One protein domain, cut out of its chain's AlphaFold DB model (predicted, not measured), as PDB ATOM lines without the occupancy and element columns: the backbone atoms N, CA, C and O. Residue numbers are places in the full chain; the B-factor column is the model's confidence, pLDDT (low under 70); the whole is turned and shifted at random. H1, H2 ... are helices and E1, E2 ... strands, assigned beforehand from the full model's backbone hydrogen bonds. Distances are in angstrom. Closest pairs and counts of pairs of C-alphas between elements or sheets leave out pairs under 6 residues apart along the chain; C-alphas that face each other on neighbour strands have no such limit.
ATOM      1  N   GLY A 183     194.027 181.094 120.660       86.06
ATOM      2  CA  GLY A 183     193.760 179.695 120.359       86.06
ATOM      3  C   GLY A 183     192.362 179.278 120.789       86.06
ATOM      4  O   GLY A 183     191.661 180.010 121.490       86.06
ATOM      5  N   PHE A 184     191.966 178.081 120.380       88.00
ATOM      6  CA  PHE A 184     190.695 177.458 120.736       88.00
ATOM      7  C   PHE A 184     190.938 176.070 121.328       88.00
ATOM      8  O   PHE A 184     191.946 175.430 121.030       88.00
ATOM      9  N   TYR A 185     190.036 175.599 122.188       87.00
ATOM     10  CA  TYR A 185     190.162 174.293 122.833       87.00
ATOM     11  C   TYR A 185     189.294 173.269 122.110       87.00
ATOM     12  O   TYR A 185     188.102 173.491 121.928       87.00
ATOM     13  N   CYS A 186     189.891 172.165 121.664       86.50
ATOM     14  CA  CYS A 186     189.201 171.182 120.839       86.50
ATOM     15  C   CYS A 186     189.894 169.818 120.909       86.50
ATOM     16  O   CYS A 186     191.123 169.755 120.878       86.50
ATOM     17  N   GLY A 187     189.143 168.716 120.992       81.62
ATOM     18  CA  GLY A 187     189.726 167.364 121.021       81.62
ATOM     19  C   GLY A 187     190.771 167.161 122.131       81.62
ATOM     20  O   GLY A 187     191.832 166.596 121.879       81.62
ATOM     21  N   GLY A 188     190.515 167.696 123.331       81.75
ATOM     22  CA  GLY A 188     191.372 167.516 124.511       81.75
ATOM     23  C   GLY A 188     192.584 168.452 124.623       81.75
ATOM     24  O   GLY A 188     193.353 168.322 125.575       81.75
ATOM     25  N   GLY A 189     192.769 169.412 123.709       85.19
ATOM     26  CA  GLY A 189     193.900 170.344 123.766       85.19
ATOM     27  C   GLY A 189     193.632 171.701 123.119       85.19
ATOM     28  O   GLY A 189     192.694 171.863 122.340       85.19
ATOM     29  N   TYR A 190     194.487 172.678 123.433       87.44
ATOM     30  CA  TYR A 190     194.493 173.969 122.746       87.44
ATOM     31  C   TYR A 190     195.123 173.840 121.358       87.44
ATOM     32  O   TYR A 190     196.151 173.184 121.182       87.44
ATOM     33  N   LYS A 191     194.488 174.467 120.372       86.12
ATOM     34  CA  LYS A 191     194.896 174.488 118.969       86.12
ATOM     35  C   LYS A 191     194.881 175.925 118.456       86.12
ATOM     36  O   LYS A 191     194.112 176.763 118.928       86.12
ATOM     37  N   THR A 192     195.716 176.187 117.465       86.00
ATOM     38  CA  THR A 192     195.783 177.450 116.726       86.00
ATOM     39  C   THR A 192     195.822 177.131 115.235       86.00
ATOM     40  O   THR A 192     196.051 175.983 114.838       86.00
ATOM     41  N   PHE A 193     195.599 178.130 114.386       79.81
ATOM     42  CA  PHE A 193     196.022 178.008 112.991       79.81
ATOM     43  C   PHE A 193     197.553 178.153 112.915       79.81
ATOM     44  O   PHE A 193     198.188 178.538 113.900       79.81
ATOM     45  N   GLY A 194     198.155 177.748 111.790       70.56
ATOM     46  CA  GLY A 194     199.614 177.781 111.612       70.56
ATOM     47  C   GLY A 194     200.215 179.160 111.918       70.56
ATOM     48  O   GLY A 194     199.527 180.170 111.776       70.56
ATOM     49  N   SER A 195     201.492 179.189 112.325       63.00
ATOM     50  CA  SER A 195     202.198 180.372 112.863       63.00
ATOM     51  C   SER A 195     202.188 181.608 111.966       63.00
ATOM     52  O   SER A 195     202.446 182.713 112.432       63.00
ATOM     53  N   ASP A 196     201.904 181.422 110.684       70.00
ATOM     54  CA  ASP A 196     202.115 182.424 109.643       70.00
ATOM     55  C   ASP A 196     200.896 183.340 109.473       70.00
ATOM     56  O   ASP A 196     200.937 184.302 108.709       70.00
ATOM     57  N   LYS A 197     199.787 183.026 110.156       73.19
ATOM     58  CA  LYS A 197     198.538 183.781 110.074       73.19
ATOM     59  C   LYS A 197     198.168 184.327 111.437       73.19
ATOM     60  O   LYS A 197     198.019 183.583 112.406       73.19
ATOM     61  N   GLU A 198     197.933 185.629 111.488       83.56
ATOM     62  CA  GLU A 198     197.391 186.257 112.678       83.56
ATOM     63  C   GLU A 198     195.910 185.902 112.798       83.56
ATOM     64  O   GLU A 198     195.085 186.259 111.948       83.56
ATOM     65  N   THR A 199     195.587 185.117 113.825       85.94
ATOM     66  CA  THR A 199     194.258 184.533 113.988       85.94
ATOM     67  C   THR A 199     193.733 184.718 115.393       85.94
ATOM     68  O   THR A 199     194.476 184.702 116.372       85.94
ATOM     69  N   ARG A 200     192.426 184.937 115.478       86.12
ATOM     70  CA  ARG A 200     191.715 185.178 116.726       86.12
ATOM     71  C   ARG A 200     190.467 184.317 116.770       86.12
ATOM     72  O   ARG A 200     189.758 184.199 115.772       86.12
ATOM     73  N   PHE A 201     190.201 183.716 117.921       86.56
ATOM     74  CA  PHE A 201     189.142 182.738 118.103       86.56
ATOM     75  C   PHE A 201     188.138 183.215 119.137       86.56
ATOM     76  O   PHE A 201     188.487 183.699 120.209       86.56
ATOM     77  N   ILE A 202     186.865 183.052 118.819       85.25
ATOM     78  CA  ILE A 202     185.762 183.396 119.700       85.25
ATOM     79  C   ILE A 202     184.944 182.141 119.941       85.25
ATOM     80  O   ILE A 202     184.415 181.560 118.996       85.25
ATOM     81  N   LYS A 203     184.814 181.733 121.206       83.94
ATOM     82  CA  LYS A 203     183.900 180.653 121.582       83.94
ATOM     83  C   LYS A 203     182.457 181.125 121.379       83.94
ATOM     84  O   LYS A 203     182.098 182.211 121.844       83.94
ATOM     85  N   VAL A 204     181.672 180.333 120.652       77.94
ATOM     86  CA  VAL A 204     180.238 180.566 120.403       77.94
ATOM     87  C   VAL A 204     179.410 179.585 121.220       77.94
ATOM     88  O   VAL A 204     178.479 179.983 121.903       77.94
ATOM     89  N   SER A 205     179.782 178.308 121.177       77.88
ATOM     90  CA  SER A 205     179.177 177.230 121.957       77.88
ATOM     91  C   SER A 205     180.289 176.326 122.498       77.88
ATOM     92  O   SER A 205     181.473 176.584 122.269       77.88
ATOM     93  N   ASP A 206     179.947 175.268 123.232       76.69
ATOM     94  CA  ASP A 206     180.952 174.332 123.750       76.69
ATOM     95  C   ASP A 206     181.773 173.643 122.659       76.69
ATOM     96  O   ASP A 206     182.962 173.408 122.869       76.69
ATOM     97  N   ASN A 207     181.182 173.426 121.484       81.31
ATOM     98  CA  ASN A 207     181.842 172.769 120.359       81.31
ATOM     99  C   ASN A 207     182.046 173.687 119.152       81.31
ATOM    100  O   ASN A 207     182.697 173.271 118.198       81.31
ATOM    101  N   ASP A 208     181.532 174.918 119.172       82.88
ATOM    102  CA  ASP A 208     181.646 175.838 118.046       82.88
ATOM    103  C   ASP A 208     182.435 177.092 118.404       82.88
ATOM    104  O   ASP A 208     182.182 177.791 119.390       82.88
ATOM    105  N   TYR A 209     183.365 177.414 117.518       85.00
ATOM    106  CA  TYR A 209     184.200 178.594 117.563       85.00
ATOM    107  C   TYR A 209     184.051 179.397 116.271       85.00
ATOM    108  O   TYR A 209     183.696 178.893 115.206       85.00
ATOM    109  N   ARG A 210     184.373 180.681 116.355       82.94
ATOM    110  CA  ARG A 210     184.581 181.564 115.210       82.94
ATOM    111  C   ARG A 210     186.046 181.895 115.120       82.94
ATOM    112  O   ARG A 210     186.607 182.366 116.100       82.94
ATOM    113  N   ALA A 211     186.644 181.666 113.963       84.38
ATOM    114  CA  ALA A 211     187.998 182.094 113.676       84.38
ATOM    115  C   ALA A 211     187.964 183.341 112.800       84.38
ATOM    116  O   ALA A 211     187.274 183.381 111.782       84.38
ATOM    117  N   PHE A 212     188.741 184.338 113.187       84.44
ATOM    118  CA  PHE A 212     189.017 185.526 112.404       84.44
ATOM    119  C   PHE A 212     190.464 185.445 111.949       84.44
ATOM    120  O   PHE A 212     191.358 185.247 112.769       84.44
ATOM    121  N   VAL A 213     190.677 185.550 110.642       84.19
ATOM    122  CA  VAL A 213     192.002 185.547 110.024       84.19
ATOM    123  C   VAL A 213     192.252 186.937 109.466       84.19
ATOM    124  O   VAL A 213     191.465 187.421 108.645       84.19
ATOM    125  N   PHE A 214     193.334 187.561 109.921       82.38
ATOM    126  CA  PHE A 214     193.755 188.875 109.462       82.38
ATOM    127  C   PHE A 214     194.807 188.728 108.363       82.38
ATOM    128  O   PHE A 214     195.849 188.110 108.571       82.38
ATOM    129  N   ASP A 215     194.525 189.306 107.198       81.00
ATOM    130  CA  ASP A 215     195.458 189.406 106.075       81.00
ATOM    131  C   ASP A 215     195.519 190.867 105.610       81.00
ATOM    132  O   ASP A 215     194.698 191.342 104.817       81.00
ATOM    133  N   GLY A 216     196.429 191.632 106.216       78.31
ATOM    134  CA  GLY A 216     196.498 193.083 106.045       78.31
ATOM    135  C   GLY A 216     195.194 193.772 106.467       78.31
ATOM    136  O   GLY A 216     194.835 193.770 107.645       78.31
ATOM    137  N   TYR A 217     194.486 194.367 105.499       70.06
ATOM    138  CA  TYR A 217     193.187 195.028 105.707       70.06
ATOM    139  C   TYR A 217     191.974 194.117 105.473       70.06
ATOM    140  O   TYR A 217     190.838 194.568 105.624       70.06
ATOM    141  N   ASN A 218     192.193 192.853 105.107       73.44
ATOM    142  CA  ASN A 218     191.124 191.887 104.912       73.44
ATOM    143  C   ASN A 218     190.912 191.082 106.194       73.44
ATOM    144  O   ASN A 218     191.831 190.442 106.706       73.44
ATOM    145  N   VAL A 219     189.675 191.089 106.689       74.50
ATOM    146  CA  VAL A 219     189.253 190.261 107.821       74.50
ATOM    147  C   VAL A 219     188.351 189.158 107.287       74.50
ATOM    148  O   VAL A 219     187.252 189.424 106.798       74.50
ATOM    149  N   SER A 220     188.823 187.915 107.352       77.56
ATOM    150  CA  SER A 220     188.046 186.737 106.952       77.56
ATOM    151  C   SER A 220     187.505 186.024 108.185       77.56
ATOM    152  O   SER A 220     188.246 185.826 109.146       77.56
ATOM    153  N   SER A 221     186.232 185.621 108.163       78.88
ATOM    154  CA  SER A 221     185.598 184.886 109.264       78.88
ATOM    155  C   SER A 221     185.259 183.453 108.853       78.88
ATOM    156  O   SER A 221     184.764 183.200 107.753       78.88
ATOM    157  N   TYR A 222     185.521 182.511 109.752       80.38
ATOM    158  CA  TYR A 222     185.268 181.088 109.568       80.38
ATOM    159  C   TYR A 222     184.541 180.526 110.787       80.38
ATOM    160  O   TYR A 222     184.840 180.889 111.925       80.38
ATOM    161  N   ARG A 223     183.623 179.590 110.559       82.88
ATOM    162  CA  ARG A 223     183.021 178.766 111.602       82.88
ATOM    163  C   ARG A 223     183.868 177.512 111.773       82.88
ATOM    164  O   ARG A 223     184.161 176.804 110.807       82.88
ATOM    165  N   LEU A 224     184.254 177.270 113.013       85.50
ATOM    166  CA  LEU A 224     184.975 176.101 113.469       85.50
ATOM    167  C   LEU A 224     184.031 175.246 114.298       85.50
ATOM    168  O   LEU A 224     183.520 175.728 115.301       85.50
ATOM    169  N   SER A 225     183.850 173.987 113.921       88.25
ATOM    170  CA  SER A 225     183.131 173.015 114.750       88.25
ATOM    171  C   SER A 225     184.087 171.917 115.183       88.25
ATOM    172  O   SER A 225     184.794 171.346 114.350       88.25
ATOM    173  N   CYS A 226     184.121 171.640 116.478       86.38
ATOM    174  CA  CYS A 226     184.933 170.595 117.069       86.38
ATOM    175  C   CYS A 226     184.424 169.206 116.692       86.38
ATOM    176  O   CYS A 226     183.223 168.966 116.590       86.38
ATOM    177  N   LEU A 227     185.372 168.301 116.471       86.38
ATOM    178  CA  LEU A 227     185.147 166.896 116.172       86.38
ATOM    179  C   LEU A 227     185.884 166.051 117.211       86.38
ATOM    180  O   LEU A 227     186.999 166.385 117.618       86.38
ATOM    181  N   ASP A 228     185.300 164.914 117.570       82.69
ATOM    182  CA  ASP A 228     185.890 163.991 118.545       82.69
ATOM    183  C   ASP A 228     187.092 163.210 117.979       82.69
ATOM    184  O   ASP A 228     187.884 162.635 118.726       82.69
ATOM    185  N   SER A 229     187.270 163.212 116.654       82.00
ATOM    186  CA  SER A 229     188.335 162.495 115.945       82.00
ATOM    187  C   SER A 229     189.127 163.406 115.006       82.00
ATOM    188  O   SER A 229     188.599 164.394 114.495       82.00
ATOM    189  N   TYR A 230     190.385 163.043 114.723       78.81
ATOM    190  CA  TYR A 230     191.256 163.746 113.770       78.81
ATOM    191  C   TYR A 230     190.524 164.047 112.440       78.81
ATOM    192  O   TYR A 230     189.895 163.134 111.901       78.81
ATOM    193  N   PRO A 231     190.569 165.287 111.897       78.19
ATOM    194  CA  PRO A 231     191.449 166.421 112.230       78.19
ATOM    195  C   PRO A 231     191.030 167.262 113.453       78.19
ATOM    196  O   PRO A 231     191.600 168.325 113.692       78.19
ATOM    197  N   TYR A 232     190.077 166.779 114.257       84.12
ATOM    198  CA  TYR A 232     189.545 167.378 115.488       84.12
ATOM    199  C   TYR A 232     188.718 168.643 115.305       84.12
ATOM    200  O   TYR A 232     188.074 169.074 116.248       84.12
ATOM    201  N   TYR A 233     188.694 169.243 114.121       83.31
ATOM    202  CA  TYR A 233     187.814 170.365 113.829       83.31
ATOM    203  C   TYR A 233     187.495 170.436 112.337       83.31
ATOM    204  O   TYR A 233     188.280 170.006 111.489       83.31
ATOM    205  N   LYS A 234     186.340 171.010 112.012       86.12
ATOM    206  CA  LYS A 234     185.910 171.329 110.651       86.12
ATOM    207  C   LYS A 234     185.864 172.842 110.487       86.12
ATOM    208  O   LYS A 234     185.240 173.524 111.294       86.12
ATOM    209  N   ILE A 235     186.497 173.350 109.431       82.25
ATOM    210  CA  ILE A 235     186.418 174.762 109.047       82.25
ATOM    211  C   ILE A 235     185.331 174.927 107.983       82.25
ATOM    212  O   ILE A 235     185.292 174.182 107.005       82.25
ATOM    213  N   SER A 236     184.473 175.926 108.149       80.19
ATOM    214  CA  SER A 236     183.519 176.378 107.136       80.19
ATOM    215  C   SER A 236     183.605 177.894 106.990       80.19
ATOM    216  O   SER A 236     183.735 178.612 107.978       80.19
ATOM    217  N   TYR A 237     183.612 178.395 105.757       70.00
ATOM    218  CA  TYR A 237     183.695 179.834 105.504       70.00
ATOM    219  C   TYR A 237     182.370 180.516 105.848       70.00
ATOM    220  O   TYR A 237     181.311 179.995 105.500       70.00
ATOM    221  N   ILE A 238     182.427 181.674 106.512       66.62
ATOM    222  CA  ILE A 238     181.239 182.487 106.773       66.62
ATOM    223  C   ILE A 238     181.202 183.608 105.747       66.62
ATOM    224  O   ILE A 238     182.038 184.510 105.736       66.62
ATOM    225  N   LEU A 239     180.196 183.554 104.885       62.91
ATOM    226  CA  LEU A 239     179.895 184.628 103.953       62.91
ATOM    227  C   LEU A 239     179.312 185.800 104.741       62.91
ATOM    228  O   LEU A 239     178.192 185.721 105.233       62.91
ATOM    229  N   SER A 240     180.053 186.894 104.853       53.62
ATOM    230  CA  SER A 240     179.602 188.089 105.577       53.62
ATOM    231  C   SER A 240     178.869 189.105 104.692       53.62
ATOM    232  O   SER A 240     178.223 190.016 105.206       53.62
ATOM    233  N   LYS A 241     178.937 188.975 103.356       54.72
ATOM    234  CA  LYS A 241     178.281 189.894 102.412       54.72
ATOM    235  C   LYS A 241     176.958 189.311 101.915       54.72
ATOM    236  O   LYS A 241     176.912 188.192 101.415       54.72
ATOM    237  N   ALA A 242     175.886 190.104 101.965       45.56
ATOM    238  CA  ALA A 242     174.559 189.699 101.483       45.56
ATOM    239  C   ALA A 242     174.581 189.196 100.025       45.56
ATOM    240  O   ALA A 242     173.895 188.238  99.676       45.56
ATOM    241  N   GLU A 243     175.416 189.804  99.182       45.66
ATOM    242  CA  GLU A 243     175.606 189.386  97.794       45.66
ATOM    243  C   GLU A 243     176.284 188.012  97.682       45.66
ATOM    244  O   GLU A 243     175.833 187.168  96.910       45.66
ATOM    245  N   SER A 244     177.298 187.734  98.507       51.59
ATOM    246  CA  SER A 244     177.989 186.441  98.501       51.59
ATOM    247  C   SER A 244     177.119 185.321  99.081       51.59
ATOM    248  O   SER A 244     177.138 184.208  98.565       51.59
ATOM    249  N   ILE A 245     176.294 185.629 100.090       52.56
ATOM    250  CA  ILE A 245     175.272 184.711 100.620       52.56
ATOM    251  C   ILE A 245     174.267 184.348  99.522       52.56
ATOM    252  O   ILE A 245     173.977 183.176  99.310       52.56
ATOM    253  N   ARG A 246     173.776 185.341  98.771       48.25
ATOM    254  CA  ARG A 246     172.799 185.125  97.693       48.25
ATOM    255  C   ARG A 246     173.354 184.279  96.549       48.25
ATOM    256  O   ARG A 246     172.623 183.479  95.972       48.25
ATOM    257  N   VAL A 247     174.626 184.467  96.200       60.09
ATOM    258  CA  VAL A 247     175.306 183.659  95.177       60.09
ATOM    259  C   VAL A 247     175.480 182.219  95.654       60.09
ATOM    260  O   VAL A 247     175.219 181.300  94.883       60.09
ATOM    261  N   GLN A 248     175.855 182.014  96.917       62.09
ATOM    262  CA  GLN A 248     176.007 180.670  97.464       62.09
ATOM    263  C   GLN A 248     174.668 179.939  97.602       62.09
ATOM    264  O   GLN A 248     174.588 178.794  97.189       62.09
ATOM    265  N   MET A 249     173.596 180.613  98.029       56.94
ATOM    266  CA  MET A 249     172.246 180.029  98.037       56.94
ATOM    267  C   MET A 249     171.821 179.532  96.651       56.94
ATOM    268  O   MET A 249     171.322 178.422  96.527       56.94
ATOM    269  N   LYS A 250     172.082 180.314  95.595       65.69
ATOM    270  CA  LYS A 250     171.798 179.888  94.216       65.69
ATOM    271  C   LYS A 250     172.651 178.701  93.766       65.69
ATOM    272  O   LYS A 250     172.188 177.887  92.975       65.69
ATOM    273  N   LEU A 251     173.905 178.629  94.211       67.19
ATOM    274  CA  LEU A 251     174.790 177.497  93.929       67.19
ATOM    275  C   LEU A 251     174.337 176.236  94.664       67.19
ATOM    276  O   LEU A 251     174.365 175.162  94.073       67.19
ATOM    277  N   ASP A 252     173.902 176.372  95.914       70.06
ATOM    278  CA  ASP A 252     173.395 175.270  96.726       70.06
ATOM    279  C   ASP A 252     172.076 174.732  96.145       70.06
ATOM    280  O   ASP A 252     171.958 173.525  95.947       70.06
ATOM    281  N   GLU A 253     171.144 175.612  95.750       71.19
ATOM    282  CA  GLU A 253     169.920 175.242  95.015       71.19
ATOM    283  C   GLU A 253     170.247 174.497  93.713       71.19
ATOM    284  O   GLU A 253     169.715 173.419  93.458       71.19
ATOM    285  N   LEU A 254     171.182 175.024  92.915       76.25
ATOM    286  CA  LEU A 254     171.602 174.384  91.669       76.25
ATOM    287  C   LEU A 254     172.206 172.993  91.914       76.25
ATOM    288  O   LEU A 254     172.004 172.078  91.115       76.25
ATOM    289  N   ASN A 255     172.967 172.829  92.994       80.00
ATOM    290  CA  ASN A 255     173.608 171.565  93.332       80.00
ATOM    291  C   ASN A 255     172.589 170.532  93.838       80.00
ATOM    292  O   ASN A 255     172.684 169.353  93.491       80.00
ATOM    293  N   ASP A 256     171.591 170.964  94.608       82.19
ATOM    294  CA  ASP A 256     170.467 170.123  95.023       82.19
ATOM    295  C   ASP A 256     169.616 169.688  93.825       82.19
ATOM    296  O   ASP A 256     169.319 168.497  93.694       82.19
ATOM    297  N   ASP A 257     169.326 170.599  92.895       79.12
ATOM    298  CA  ASP A 257     168.632 170.283  91.645       79.12
ATOM    299  C   ASP A 257     169.422 169.270  90.804       79.12
ATOM    300  O   ASP A 257     168.867 168.286  90.302       79.12
ATOM    301  N   LEU A 258     170.742 169.450  90.690       77.81
ATOM    302  CA  LEU A 258     171.612 168.527  89.962       77.81
ATOM    303  C   LEU A 258     171.615 167.135  90.610       77.81
ATOM    304  O   LEU A 258     171.486 166.120  89.922       77.81
ATOM    305  N   ASN A 259     171.720 167.076  91.938       81.00
ATOM    306  CA  ASN A 259     171.688 165.832  92.700       81.00
ATOM    307  C   ASN A 259     170.326 165.138  92.608       81.00
ATOM    308  O   ASN A 259     170.266 163.906  92.551       81.00
ATOM    309  N   HIS A 260     169.239 165.906  92.557       78.38
ATOM    310  CA  HIS A 260     167.898 165.386  92.330       78.38
ATOM    311  C   HIS A 260     167.779 164.771  90.929       78.38
ATOM    312  O   HIS A 260     167.340 163.630  90.797       78.38
ATOM    313  N   ILE A 261     168.257 165.456  89.884       73.12
ATOM    314  CA  ILE A 261     168.278 164.931  88.508       73.12
ATOM    315  C   ILE A 261     169.115 163.648  88.416       73.12
ATOM    316  O   ILE A 261     168.689 162.676  87.793       73.12
ATOM    317  N   ILE A 262     170.288 163.613  89.053       72.31
ATOM    318  CA  ILE A 262     171.167 162.435  89.060       72.31
ATOM    319  C   ILE A 262     170.506 161.254  89.784       72.31
ATOM    320  O   ILE A 262     170.616 160.122  89.315       72.31
ATOM    321  N   LYS A 263     169.794 161.500  90.893       67.88
ATOM    322  CA  LYS A 263     169.042 160.464  91.616       67.88
ATOM    323  C   LYS A 263     167.843 159.938  90.833       67.88
ATOM    324  O   LYS A 263     167.593 158.745  90.893       67.88
ATOM    325  N   VAL A 264     167.129 160.791  90.100       66.19
ATOM    326  CA  VAL A 264     165.976 160.387  89.270       66.19
ATOM    327  C   VAL A 264     166.407 159.582  88.038       66.19
ATOM    328  O   VAL A 264     165.627 158.798  87.505       66.19
ATOM    329  N   LYS A 265     167.649 159.754  87.572       53.38
ATOM    330  CA  LYS A 265     168.196 159.048  86.404       53.38
ATOM    331  C   LYS A 265     168.768 157.657  86.723       53.38
ATOM    332  O   LYS A 265     169.259 156.996  85.808       53.38
ATOM    333  N   ARG A 266     168.760 157.246  87.994       47.25
ATOM    334  CA  ARG A 266     169.280 155.965  88.487       47.25
ATOM    335  C   ARG A 266     168.135 155.056  88.903       47.25
ATOM    336  O   ARG A 266     168.279 153.840  88.663       47.25
TER     337      ARG A 266
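Overview. This is residues 183 to 266 of the 266 residues of an uncharacterized protein of Brenneria sp. EniD312 (UniProt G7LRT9). A strongly twisted four-stranded antiparallel sheet, E3 E4 E5 E6, has the small hairpin E1 E2 packed on it through E1, and one long helix, H1, reaches away from this body as an arm. Residues 241 to 246 and 249 to 266 stick out. The printed part has 84 residues with six named strands and then one named helix, of mixed class. It is loose, with a radius of gyration of the C-alphas of 16.6 A and spans of 47 by 34 by 23 A.

Along the chain. In the larger sheet, E3 is residues 198 to 203, E4 is 208 to 215 and 22.8 A long, E5 is 218 to 226 and 25.3 A long, and E6 is 233 to 237. E1, residues 184 to 186, begins at C-alpha 184 (190.695, 177.458, 120.736); E2 is residues 189 to 191. H1, residues 242 to 264, is 32.9 A long and ends at C-alpha 264 (165.976, 160.387, 89.270).

Arrangement. E3 to E6 form a meander, each strand the antiparallel neighbour of the one before. N 202 and O 210 of hairpin E3 E4, N 211 and O 222 of hairpin E4 E5, and N 223 and O 236 of hairpin E5 E6 are each 2.8 A apart, within hydrogen-bond range. In the antiparallel hairpin E1 E2, N 191 and O 184 are also 2.8 A apart. The closest C-alphas of E1 and E3, Phe 184 and Phe 201, are 6.1 A apart; those of E1 and E5, Cys 186 and Cys 226, 5.7 A. H1 is not on the sheet, with 0 pairs of C-alphas within 10 A, and has every O i to N i+4 pair within hydrogen-bond range.

Size, cuts and confidence. The C-alphas of Gly 216 and Arg 266, the two farthest apart, are 49.3 A apart. The printed part has no cut and no long link. Confidence is under 70 at residues 195, 238 to 251 and 263 to 266.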